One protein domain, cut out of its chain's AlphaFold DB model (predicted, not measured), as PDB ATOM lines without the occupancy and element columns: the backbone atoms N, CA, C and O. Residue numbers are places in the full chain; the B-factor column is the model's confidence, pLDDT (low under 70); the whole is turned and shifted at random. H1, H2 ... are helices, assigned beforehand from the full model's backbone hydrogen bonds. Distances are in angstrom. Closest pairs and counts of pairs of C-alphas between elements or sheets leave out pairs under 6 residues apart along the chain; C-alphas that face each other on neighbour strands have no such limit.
ATOM      1  N   ASN A  70     231.963 211.655 223.670       85.69
ATOM      2  CA  ASN A  70     230.645 211.608 223.034       85.69
ATOM      3  C   ASN A  70     229.854 212.910 223.171       85.69
ATOM      4  O   ASN A  70     228.724 213.000 222.672       85.69
ATOM      5  N   ARG A  71     230.429 213.939 223.809       84.12
ATOM      6  CA  ARG A  71     229.770 215.237 223.943       84.12
ATOM      7  C   ARG A  71     229.382 215.788 222.570       84.12
ATOM      8  O   ARG A  71     230.197 215.925 221.652       84.12
ATOM      9  N   LYS A  72     228.101 216.134 222.443       79.62
ATOM     10  CA  LYS A  72     227.533 216.737 221.232       79.62
ATOM     11  C   LYS A  72     227.993 218.190 221.110       79.62
ATOM     12  O   LYS A  72     227.986 218.926 222.091       79.62
ATOM     13  N   GLY A  73     228.353 218.595 219.896       75.12
ATOM     14  CA  GLY A  73     228.916 219.923 219.614       75.12
ATOM     15  C   GLY A  73     229.818 219.962 218.377       75.12
ATOM     16  O   GLY A  73     230.259 221.035 217.974       75.12
ATOM     17  N   GLY A  74     230.077 218.803 217.762       71.56
ATOM     18  CA  GLY A  74     230.741 218.702 216.466       71.56
ATOM     19  C   GLY A  74     229.864 219.151 215.306       71.56
ATOM     20  O   GLY A  74     228.676 219.478 215.457       71.56
ATOM     21  N   ILE A  75     230.463 219.149 214.118       68.69
ATOM     22  CA  ILE A  75     229.805 219.584 212.886       68.69
ATOM     23  C   ILE A  75     228.509 218.786 212.693       68.69
ATOM     24  O   ILE A  75     228.458 217.584 212.912       68.69
ATOM     25  N   GLY A  76     227.402 219.441 212.333       71.25
ATOM     26  CA  GLY A  76     226.126 218.748 212.097       71.25
ATOM     27  C   GLY A  76     225.475 218.107 213.335       71.25
ATOM     28  O   GLY A  76     224.519 217.341 213.178       71.25
ATOM     29  N   GLY A  77     225.950 218.431 214.544       75.62
ATOM     30  CA  GLY A  77     225.417 217.923 215.812       75.62
ATOM     31  C   GLY A  77     225.908 216.523 216.188       75.62
ATOM     32  O   GLY A  77     225.250 215.854 216.989       75.62
ATOM     33  N   PHE A  78     227.015 216.074 215.594       79.31
ATOM     34  CA  PHE A  78     227.702 214.833 215.952       79.31
ATOM     35  C   PHE A  78     228.501 214.976 217.262       79.31
ATOM     36  O   PHE A  78     228.726 216.104 217.734       79.31
ATOM     37  N   PRO A  79     228.933 213.850 217.866       83.69
ATOM     38  CA  PRO A  79     230.043 213.856 218.809       83.69
ATOM     39  C   PRO A  79     231.210 214.651 218.244       83.69
ATOM     40  O   PRO A  79     231.580 214.463 217.084       83.69
ATOM     41  N   LYS A  80     231.786 215.533 219.060       76.69
ATOM     42  CA  LYS A  80     232.905 216.380 218.635       76.69
ATOM     43  C   LYS A  80     234.091 215.553 218.120       76.69
ATOM     44  O   LYS A  80     234.759 215.951 217.175       76.69
ATOM     45  N   PHE A  81     234.255 214.346 218.661       79.12
ATOM     46  CA  PHE A  81     235.233 213.362 218.216       79.12
ATOM     47  C   PHE A  81     235.132 212.963 216.724       79.12
ATOM     48  O   PHE A  81     236.141 212.625 216.115       79.12
ATOM     49  N   PHE A  82     233.952 213.004 216.092       83.00
ATOM     50  CA  PHE A  82     233.844 212.617 214.676       83.00
ATOM     51  C   PHE A  82     234.545 213.608 213.739       83.00
ATOM     52  O   PHE A  82     234.939 213.204 212.647       83.00
ATOM     53  N   ASP A  83     234.752 214.861 214.165       78.00
ATOM     54  CA  ASP A  83     235.490 215.858 213.382       78.00
ATOM     55  C   ASP A  83     236.934 215.373 213.101       78.00
ATOM     56  O   ASP A  83     237.433 215.579 211.999       78.00
ATOM     57  N   PHE A  84     237.557 214.617 214.022       78.44
ATOM     58  CA  PHE A  84     238.903 214.049 213.836       78.44
ATOM     59  C   PHE A  84     238.991 213.064 212.678       78.44
ATOM     60  O   PHE A  84     240.028 212.986 212.043       78.44
ATOM     61  N   ILE A  85     237.925 212.307 212.400       81.31
ATOM     62  CA  ILE A  85     237.935 211.258 211.371       81.31
ATOM     63  C   ILE A  85     237.988 211.865 209.967       81.31
ATOM     64  O   ILE A  85     238.560 211.265 209.059       81.31
ATOM     65  N   ARG A  86     237.408 213.059 209.798       77.38
ATOM     66  CA  ARG A  86     237.397 213.780 208.524       77.38
ATOM     67  C   ARG A  86     238.808 214.181 208.084       77.38
ATOM     68  O   ARG A  86     239.101 214.105 206.900       77.38
ATOM     69  N   ASP A  87     239.659 214.557 209.035       76.81
ATOM     70  CA  ASP A  87     240.937 215.231 208.771       76.81
ATOM     71  C   ASP A  87     242.135 214.254 208.748       76.81
ATOM     72  O   ASP A  87     243.284 214.660 208.869       76.81
ATOM     73  N   LEU A  88     241.882 212.946 208.626       80.00
ATOM     74  CA  LEU A  88     242.933 211.915 208.651       80.00
ATOM     75  C   LEU A  88     243.597 211.660 207.293       80.00
ATOM     76  O   LEU A  88     244.590 210.941 207.256       80.00
ATOM     77  N   GLU A  89     243.031 212.176 206.198       78.75
ATOM     78  CA  GLU A  89     243.605 212.140 204.837       78.75
ATOM     79  C   GLU A  89     244.198 210.776 204.408       78.75
ATOM     80  O   GLU A  89     245.209 210.696 203.712       78.75
ATOM     81  N   GLY A  90     243.580 209.665 204.827       84.00
ATOM     82  CA  GLY A  90     244.032 208.313 204.482       84.00
ATOM     83  C   GLY A  90     245.143 207.721 205.364       84.00
ATOM     84  O   GLY A  90     245.614 206.619 205.068       84.00
ATOM     85  N   ASP A  91     245.553 208.370 206.461       87.94
ATOM     86  CA  ASP A  91     246.517 207.798 207.410       87.94
ATOM     87  C   ASP A  91     245.897 206.623 208.188       87.94
ATOM     88  O   ASP A  91     245.211 206.768 209.203       87.94
ATOM     89  N   VAL A  92     246.179 205.410 207.712       90.25
ATOM     90  CA  VAL A  92     245.709 204.148 208.300       90.25
ATOM     91  C   VAL A  92     246.211 203.942 209.734       90.25
ATOM     92  O   VAL A  92     245.506 203.343 210.554       90.25
ATOM     93  N   ALA A  93     247.438 204.366 210.050       88.25
ATOM     94  CA  ALA A  93     248.009 204.176 211.380       88.25
ATOM     95  C   ALA A  93     247.322 205.105 212.383       88.25
ATOM     96  O   ALA A  93     246.915 204.658 213.461       88.25
ATOM     97  N   LEU A  94     247.131 206.366 211.996       85.88
ATOM     98  CA  LEU A  94     246.418 207.351 212.791       85.88
ATOM     99  C   LEU A  94     244.946 206.973 212.953       85.88
ATOM    100  O   LEU A  94     244.463 206.949 214.082       85.88
ATOM    101  N   LEU A  95     244.274 206.548 211.877       88.94
ATOM    102  CA  LEU A  95     242.902 206.039 211.918       88.94
ATOM    103  C   LEU A  95     242.741 204.934 212.963       88.94
ATOM    104  O   LEU A  95     241.852 205.001 213.809       88.94
ATOM    105  N   LYS A  96     243.613 203.919 212.951       89.69
ATOM    106  CA  LYS A  96     243.537 202.815 213.921       89.69
ATOM    107  C   LYS A  96     243.663 203.304 215.360       89.69
ATOM    108  O   LYS A  96     242.886 202.859 216.200       89.69
ATOM    109  N   ARG A  97     244.608 204.211 215.627       87.56
ATOM    110  CA  ARG A  97     244.812 204.782 216.965       87.56
ATOM    111  C   ARG A  97     243.612 205.613 217.413       87.56
ATOM    112  O   ARG A  97     243.111 205.410 218.513       87.56
ATOM    113  N   VAL A  98     243.103 206.481 216.538       86.81
ATOM    114  CA  VAL A  98     241.914 207.311 216.779       86.81
ATOM    115  C   VAL A  98     240.713 206.435 217.148       86.81
ATOM    116  O   VAL A  98     240.075 206.660 218.172       86.81
ATOM    117  N   LEU A  99     240.447 205.372 216.387       89.56
ATOM    118  CA  LEU A  99     239.337 204.446 216.655       89.56
ATOM    119  C   LEU A  99     239.549 203.547 217.891       89.56
ATOM    120  O   LEU A  99     238.616 202.864 218.321       89.56
ATOM    121  N   ASP A 100     240.760 203.503 218.451       89.56
ATOM    122  CA  ASP A 100     241.075 202.769 219.679       89.56
ATOM    123  C   ASP A 100     240.911 203.602 220.959       89.56
ATOM    124  O   ASP A 100     240.942 203.022 222.051       89.56
ATOM    125  N   ILE A 101     240.657 204.912 220.841       86.50
ATOM    126  CA  ILE A 101     240.340 205.772 221.985       86.50
ATOM    127  C   ILE A 101     239.146 205.186 222.758       86.50
ATOM    128  O   ILE A 101     238.126 204.764 222.203       86.50
ATOM    129  N   LYS A 102     239.289 205.110 224.084       85.00
ATOM    130  CA  LYS A 102     238.297 204.467 224.951       85.00
ATOM    131  C   LYS A 102     237.036 205.319 225.070       85.00
ATOM    132  O   LYS A 102     237.105 206.536 225.182       85.00
ATOM    133  N   GLY A 103     235.890 204.644 225.132       86.38
ATOM    134  CA  GLY A 103     234.605 205.274 225.435       86.38
ATOM    135  C   GLY A 103     233.868 205.874 224.238       86.38
ATOM    136  O   GLY A 103     232.800 206.431 224.454       86.38
ATOM    137  N   ILE A 104     234.373 205.746 223.004       88.00
ATOM    138  CA  ILE A 104     233.655 206.206 221.803       88.00
ATOM    139  C   ILE A 104     232.379 205.379 221.594       88.00
ATOM    140  O   ILE A 104     232.440 204.154 221.470       88.00
ATOM    141  N   ASP A 105     231.236 206.053 221.478       90.06
ATOM    142  CA  ASP A 105     229.978 205.468 221.019       90.06
ATOM    143  C   ASP A 105     229.811 205.656 219.503       90.06
ATOM    144  O   ASP A 105     229.281 206.661 219.010       90.06
ATOM    145  N   PHE A 106     230.229 204.631 218.759       90.94
ATOM    146  CA  PHE A 106     230.112 204.566 217.301       90.94
ATOM    147  C   PHE A 106     228.661 204.560 216.795       90.94
ATOM    148  O   PHE A 106     228.428 204.849 215.621       90.94
ATOM    149  N   ASN A 107     227.677 204.264 217.651       90.56
ATOM    150  CA  ASN A 107     226.263 204.212 217.278       90.56
ATOM    151  C   ASN A 107     225.547 205.560 217.444       90.56
ATOM    152  O   ASN A 107     224.349 205.660 217.167       90.56
ATOM    153  N   THR A 108     226.264 206.611 217.853       87.50
ATOM    154  CA  THR A 108     225.675 207.942 217.990       87.50
ATOM    155  C   THR A 108     225.175 208.472 216.646       87.50
ATOM    156  O   THR A 108     225.910 208.537 215.658       87.50
ATOM    157  N   THR A 109     223.928 208.950 216.627       83.19
ATOM    158  CA  THR A 109     223.330 209.600 215.456       83.19
ATOM    159  C   THR A 109     223.060 211.085 215.683       83.19
ATOM    160  O   THR A 109     222.654 211.507 216.771       83.19
ATOM    161  N   SER A 110     223.187 211.884 214.624       78.50
ATOM    162  CA  SER A 110     222.701 213.271 214.595       78.50
ATOM    163  C   SER A 110     221.170 213.344 214.719       78.50
ATOM    164  O   SER A 110     220.462 212.355 214.521       78.50
ATOM    165  N   LYS A 111     220.615 214.548 214.936       74.12
ATOM    166  CA  LYS A 111     219.150 214.780 214.923       74.12
ATOM    167  C   LYS A 111     218.471 214.309 213.622       74.12
ATOM    168  O   LYS A 111     217.303 213.919 213.637       74.12
ATOM    169  N   ARG A 112     219.202 214.333 212.501       69.69
ATOM    170  CA  ARG A 112     218.729 213.886 211.179       69.69
ATOM    171  C   ARG A 112     218.881 212.374 210.954       69.69
ATOM    172  O   ARG A 112     218.494 211.895 209.901       69.69
ATOM    173  N   GLY A 113     219.411 211.621 211.920       75.69
ATOM    174  CA  GLY A 113     219.603 210.169 211.808       75.69
ATOM    175  C   GLY A 113     220.864 209.742 211.050       75.69
ATOM    176  O   GLY A 113     221.053 208.554 210.829       75.69
ATOM    177  N   ARG A 114     221.736 210.685 210.666       79.25
ATOM    178  CA  ARG A 114     223.073 210.376 210.128       79.25
ATOM    179  C   ARG A 114     223.997 209.852 211.230       79.25
ATOM    180  O   ARG A 114     223.812 210.264 212.377       79.25
ATOM    181  N   ASN A 115     224.994 209.040 210.885       87.81
ATOM    182  CA  ASN A 115     225.977 208.447 211.805       87.81
ATOM    183  C   ASN A 115     227.428 208.722 211.355       87.81
ATOM    184  O   ASN A 115     227.659 209.537 210.460       87.81
ATOM    185  N   ILE A 116     228.392 208.037 211.975       89.81
ATOM    186  CA  ILE A 116     229.831 208.197 211.724       89.81
ATOM    187  C   ILE A 116     230.244 208.004 210.257       89.81
ATOM    188  O   ILE A 116     231.166 208.677 209.804       89.81
ATOM    189  N   LEU A 117     229.537 207.162 209.492       91.12
ATOM    190  CA  LEU A 117     229.861 206.904 208.084       91.12
ATOM    191  C   LEU A 117     229.718 208.170 207.231       91.12
ATOM    192  O   LEU A 117     230.550 208.436 206.376       91.12
ATOM    193  N   SER A 118     228.718 209.005 207.533       84.88
ATOM    194  CA  SER A 118     228.506 210.275 206.823       84.88
ATOM    195  C   SER A 118     229.609 211.310 207.062       84.88
ATOM    196  O   SER A 118     229.773 212.231 206.266       84.88
ATOM    197  N   THR A 119     230.345 211.191 208.171       83.06
ATOM    198  CA  THR A 119     231.522 212.026 208.430       83.06
ATOM    199  C   THR A 119     232.764 211.416 207.792       83.06
ATOM    200  O   THR A 119     233.599 212.154 207.278       83.06
ATOM    201  N   PHE A 120     232.863 210.084 207.794       89.06
ATOM    202  CA  PHE A 120     233.966 209.350 207.183       89.06
ATOM    203  C   PHE A 120     234.024 209.517 205.660       89.06
ATOM    204  O   PHE A 120     235.116 209.696 205.140       89.06
ATOM    205  N   ASP A 121     232.889 209.540 204.958       85.06
ATOM    206  CA  ASP A 121     232.842 209.722 203.495       85.06
ATOM    207  C   ASP A 121     233.622 210.967 203.024       85.06
ATOM    208  O   ASP A 121     234.396 210.907 202.072       85.06
ATOM    209  N   ARG A 122     233.566 212.066 203.788       82.31
ATOM    210  CA  ARG A 122     234.342 213.287 203.501       82.31
ATOM    211  C   ARG A 122     235.855 213.092 203.562       82.31
ATOM    212  O   ARG A 122     236.583 213.776 202.855       82.31
ATOM    213  N   SER A 123     236.339 212.167 204.392       84.06
ATOM    214  CA  SER A 123     237.775 211.847 204.467       84.06
ATOM    215  C   SER A 123     238.294 211.138 203.211       84.06
ATOM    216  O   SER A 123     239.501 210.996 203.043       84.06
ATOM    217  N   LEU A 124     237.391 210.685 202.333       88.69
ATOM    218  CA  LEU A 124     237.728 209.993 201.092       88.69
ATOM    219  C   LEU A 124     237.893 210.951 199.904       88.69
ATOM    220  O   LEU A 124     238.381 210.518 198.866       88.69
ATOM    221  N   GLU A 125     237.506 212.227 200.031       84.88
ATOM    222  CA  GLU A 125     237.472 213.195 198.917       84.88
ATOM    223  C   GLU A 125     238.847 213.427 198.264       84.88
ATOM    224  O   GLU A 125     238.921 213.685 197.063       84.88
ATOM    225  N   THR A 126     239.936 213.310 199.029       85.62
ATOM    226  CA  THR A 126     241.315 213.503 198.546       85.62
ATOM    227  C   THR A 126     242.003 212.205 198.116       85.62
ATOM    228  O   THR A 126     243.116 212.243 197.589       85.62
ATOM    229  N   LEU A 127     241.363 211.052 198.332       89.50
ATOM    230  CA  LEU A 127     241.959 209.741 198.100       89.50
ATOM    231  C   LEU A 127     241.642 209.221 196.697       89.50
ATOM    232  O   LEU A 127     240.546 209.389 196.167       89.50
ATOM    233  N   THR A 128     242.597 208.501 196.107       90.62
ATOM    234  CA  THR A 128     242.311 207.669 194.929       90.62
ATOM    235  C   THR A 128     241.343 206.539 195.295       90.62
ATOM    236  O   THR A 128     241.273 206.136 196.455       90.62
ATOM    237  N   LEU A 129     240.632 205.968 194.313       90.56
ATOM    238  CA  LEU A 129     239.697 204.859 194.564       90.56
ATOM    239  C   LEU A 129     240.369 203.672 195.277       90.56
ATOM    240  O   LEU A 129     239.783 203.097 196.185       90.56
ATOM    241  N   GLU A 130     241.605 203.323 194.909       90.19
ATOM    242  CA  GLU A 130     242.348 202.226 195.544       90.19
ATOM    243  C   GLU A 130     242.674 202.528 197.015       90.19
ATOM    244  O   GLU A 130     242.439 201.690 197.890       90.19
ATOM    245  N   GLN A 131     243.149 203.747 197.304       91.88
ATOM    246  CA  GLN A 131     243.402 204.198 198.675       91.88
ATOM    247  C   GLN A 131     242.109 204.238 199.492       91.88
ATOM    248  O   GLN A 131     242.083 203.731 200.612       91.88
ATOM    249  N   ALA A 132     241.036 204.798 198.929       92.44
ATOM    250  CA  ALA A 132     239.726 204.853 199.563       92.44
ATOM    251  C   ALA A 132     239.184 203.445 199.847       92.44
ATOM    252  O   ALA A 132     238.624 203.219 200.920       92.44
ATOM    253  N   ASP A 133     239.391 202.485 198.944       93.31
ATOM    254  CA  ASP A 133     238.944 201.102 199.110       93.31
ATOM    255  C   ASP A 133     239.627 200.413 200.305       93.31
ATOM    256  O   ASP A 133     238.957 199.840 201.169       93.31
ATOM    257  N   ASP A 134     240.954 200.510 200.418       92.50
ATOM    258  CA  ASP A 134     241.682 199.931 201.555       92.50
ATOM    259  C   ASP A 134     241.422 200.675 202.869       92.50
ATOM    260  O   ASP A 134     241.205 200.049 203.914       92.50
ATOM    261  N   TYR A 135     241.401 202.006 202.824       94.19
ATOM    262  CA  TYR A 135     241.168 202.848 203.991       94.19
ATOM    263  C   TYR A 135     239.770 202.615 204.585       94.19
ATOM    264  O   TYR A 135     239.628 202.384 205.792       94.19
ATOM    265  N   THR A 136     238.744 202.548 203.733       95.62
ATOM    266  CA  THR A 136     237.361 202.245 204.135       95.62
ATOM    267  C   THR A 136     237.225 200.832 204.691       95.62
ATOM    268  O   THR A 136     236.553 200.638 205.704       95.62
ATOM    269  N   LEU A 137     237.893 199.832 204.103       96.31
ATOM    270  CA  LEU A 137     237.879 198.468 204.637       96.31
ATOM    271  C   LEU A 137     238.433 198.411 206.067       96.31
ATOM    272  O   LEU A 137     237.851 197.741 206.928       96.31
ATOM    273  N   VAL A 138     239.550 199.098 206.326       96.25
ATOM    274  CA  VAL A 138     240.144 199.170 207.669       96.25
ATOM    275  C   VAL A 138     239.189 199.854 208.641       96.25
ATOM    276  O   VAL A 138     238.943 199.313 209.723       96.25
ATOM    277  N   PHE A 139     238.629 201.001 208.251       96.06
ATOM    278  CA  PHE A 139     237.658 201.740 209.053       96.06
ATOM    279  C   PHE A 139     236.458 200.866 209.436       96.06
ATOM    280  O   PHE A 139     236.178 200.688 210.624       96.06
ATOM    281  N   ILE A 140     235.807 200.244 208.449       97.12
ATOM    282  CA  ILE A 140     234.605 199.424 208.642       97.12
ATOM    283  C   ILE A 140     234.876 198.224 209.546       97.12
ATOM    284  O   ILE A 140     234.108 197.969 210.476       97.12
ATOM    285  N   LYS A 141     235.981 197.498 209.331       97.12
ATOM    286  CA  LYS A 141     236.349 196.374 210.205       97.12
ATOM    287  C   LYS A 141     236.518 196.831 211.650       97.12
ATOM    288  O   LYS A 141     235.937 196.225 212.548       97.12
ATOM    289  N   LYS A 142     237.241 197.931 211.862       95.81
ATOM    290  CA  LYS A 142     237.558 198.438 213.197       95.81
ATOM    291  C   LYS A 142     236.321 198.928 213.948       95.81
ATOM    292  O   LYS A 142     236.149 198.572 215.108       95.81
ATOM    293  N   ILE A 143     235.432 199.697 213.317       95.19
ATOM    294  CA  ILE A 143     234.222 200.173 214.009       95.19
ATOM    295  C   ILE A 143     233.259 199.019 214.325       95.19
ATOM    296  O   ILE A 143     232.628 199.024 215.379       95.19
ATOM    297  N   ILE A 144     233.191 197.986 213.472       96.56
ATOM    298  CA  ILE A 144     232.385 196.783 213.734       96.56
ATOM    299  C   ILE A 144     232.960 195.982 214.905       96.56
ATOM    300  O   ILE A 144     232.200 195.561 215.775       96.56
ATOM    301  N   GLU A 145     234.286 195.822 214.986       95.75
ATOM    302  CA  GLU A 145     234.957 195.232 216.159       95.75
ATOM    303  C   GLU A 145     234.622 195.986 217.458       95.75
ATOM    304  O   GLU A 145     234.548 195.381 218.527       95.75
ATOM    305  N   LYS A 146     234.386 197.300 217.369       94.44
ATOM    306  CA  LYS A 146     233.998 198.168 218.490       94.44
ATOM    307  C   LYS A 146     232.484 198.242 218.734       94.44
ATOM    308  O   LYS A 146     232.049 199.023 219.575       94.44
ATOM    309  N   GLY A 147     231.679 197.432 218.045       93.81
ATOM    310  CA  GLY A 147     230.235 197.333 218.278       93.81
ATOM    311  C   GLY A 147     229.373 198.313 217.476       93.81
ATOM    312  O   GLY A 147     228.226 198.558 217.854       93.81
ATOM    313  N   PHE A 148     229.882 198.875 216.376       95.12
ATOM    314  CA  PHE A 148     229.060 199.630 215.428       95.12
ATOM    315  C   PHE A 148     227.971 198.743 214.805       95.12
ATOM    316  O   PHE A 148     228.252 197.677 214.249       95.12
ATOM    317  N   ASN A 149     226.722 199.203 214.856       94.19
ATOM    318  CA  ASN A 149     225.589 198.562 214.206       94.19
ATOM    319  C   ASN A 149     225.617 198.839 212.697       94.19
ATOM    320  O   ASN A 149     224.976 199.764 212.212       94.19
ATOM    321  N   TYR A 150     226.334 198.002 211.951       94.44
ATOM    322  CA  TYR A 150     226.459 198.096 210.494       94.44
ATOM    323  C   TYR A 150     225.197 197.676 209.719       94.44
ATOM    324  O   TYR A 150     225.133 197.899 208.512       94.44
ATOM    325  N   ALA A 151     224.187 197.099 210.374       93.88
ATOM    326  CA  ALA A 151     222.917 196.717 209.749       93.88
ATOM    327  C   ALA A 151     221.829 197.801 209.897       93.88
ATOM    328  O   ALA A 151     220.640 197.522 209.742       93.88
ATOM    329  N   PHE A 152     222.212 199.036 210.242       90.50
ATOM    330  CA  PHE A 152     221.267 200.141 210.369       90.50
ATOM    331  C   PHE A 152     220.661 200.530 209.011       90.50
ATOM    332  O   PHE A 152     221.290 200.409 207.959       90.50
ATOM    333  N   ILE A 153     219.449 201.078 209.074       89.25
ATOM    334  CA  ILE A 153     218.789 201.780 207.975       89.25
ATOM    335  C   ILE A 153     218.379 203.139 208.530       89.25
ATOM    336  O   ILE A 153     217.706 203.212 209.563       89.25
ATOM    337  N   ASN A 154     218.842 204.223 207.911       87.19
ATOM    338  CA  ASN A 154     218.507 205.562 208.390       87.19
ATOM    339  C   ASN A 154     217.100 205.999 207.918       87.19
ATOM    340  O   ASN A 154     216.378 205.274 207.236       87.19
ATOM    341  N   LYS A 155     216.701 207.225 208.272       86.25
ATOM    342  CA  LYS A 155     215.381 207.779 207.912       86.25
ATOM    343  C   LYS A 155     215.173 207.978 206.406       86.25
ATOM    344  O   LYS A 155     214.031 208.107 205.985       86.25
ATOM    345  N   THR A 156     216.246 208.039 205.621       86.50
ATOM    346  CA  THR A 156     216.212 208.147 204.158       86.50
ATOM    347  C   THR A 156     216.388 206.786 203.485       86.50
ATOM    348  O   THR A 156     216.605 206.740 202.283       86.50
ATOM    349  N   GLY A 157     216.293 205.674 204.224       88.94
ATOM    350  CA  GLY A 157     216.433 204.324 203.675       88.94
ATOM    351  C   GLY A 157     217.872 203.931 203.324       88.94
ATOM    352  O   GLY A 157     218.086 202.856 202.777       88.94
ATOM    353  N   GLU A 158     218.866 204.769 203.621       90.88
ATOM    354  CA  GLU A 158     220.264 204.458 203.331       90.88
ATOM    355  C   GLU A 158     220.795 203.440 204.344       90.88
ATOM    356  O   GLU A 158     220.650 203.593 205.564       90.88
TER     357      GLU A 158
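AT A GLANCE: This is residues 70 to 158 of the 677 residues of an uncharacterized protein of Olleya sp. Bg11-27 (UniProt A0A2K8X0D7). The longest helix, H4, lies side by side with H2, and these two stand opposite a second pair, short H1 with H3, in a loose four-cornered group of helices. Three long stretches with no named element, residues 70 to 81, 101 to 115 and 146 to 158, gather mostly on one side of that group. The printed part has 89 residues with four named helices, in the order H1, H2, H3, H4, and no named strand; the class is all helix, though helices hold 40 residues, under half. The whole is compact and rounded, with a radius of gyration of the C-alphas of 12.5 A and spans of 32 by 29 by 24 A.

IN THESE COORDINATES: H4, residues 129 to 145, is 24.1 A long, from C-alpha 129 at (239.697, 204.859, 194.564) to C-alpha 145 at (234.957, 195.232, 216.159). H2 is residues 92 to 100, 12.4 A, and H3 is residues 116 to 124, 13.4 A. H1, residues 82 to 86, is 7.2 A long and begins at C-alpha 82, (233.844, 212.617, 214.676).

HOW THE PARTS SIT: H4 touches H2 at a shallow tilt of 20 degrees, the same way; their closest C-alphas, Val 92 and Tyr 135, are 6.4 A apart. H3 is close to H4 but not clearly touching, with the C-alphas of Leu 124 and Ala 132 closest at 5.7 A; the tilt is shallow, 24 degrees, opposite ways. H3 touches H1, closest at the C-alphas of Arg 86 and Ser 123, 4.5 A. H1 and H2 only just touch, with 3 pairs of C-alphas within 8 A, the closest being Ile 85 and Leu 95 at 7.2 A. H1 and H4 are apart, as are H2 and H3. Every O i to N i+4 pair is within hydrogen-bond range in H2 and H4; the count is 0 of 1 in H1 and 2 of 5 in H3, where O i to N i+3 pairs within range number 2 of 2 and 5 of 6.

THE WHOLE: The two C-alphas farthest apart, Arg 71 and Glu 130, are 33.7 A apart. The printed part has no cut. The link from H2 to H3, 15 residues, is long; those from H1 to H2 and from H3 to H4 are tight. Mean pLDDT of the printed part is 86.6, and residues 75 and 112 are under 70.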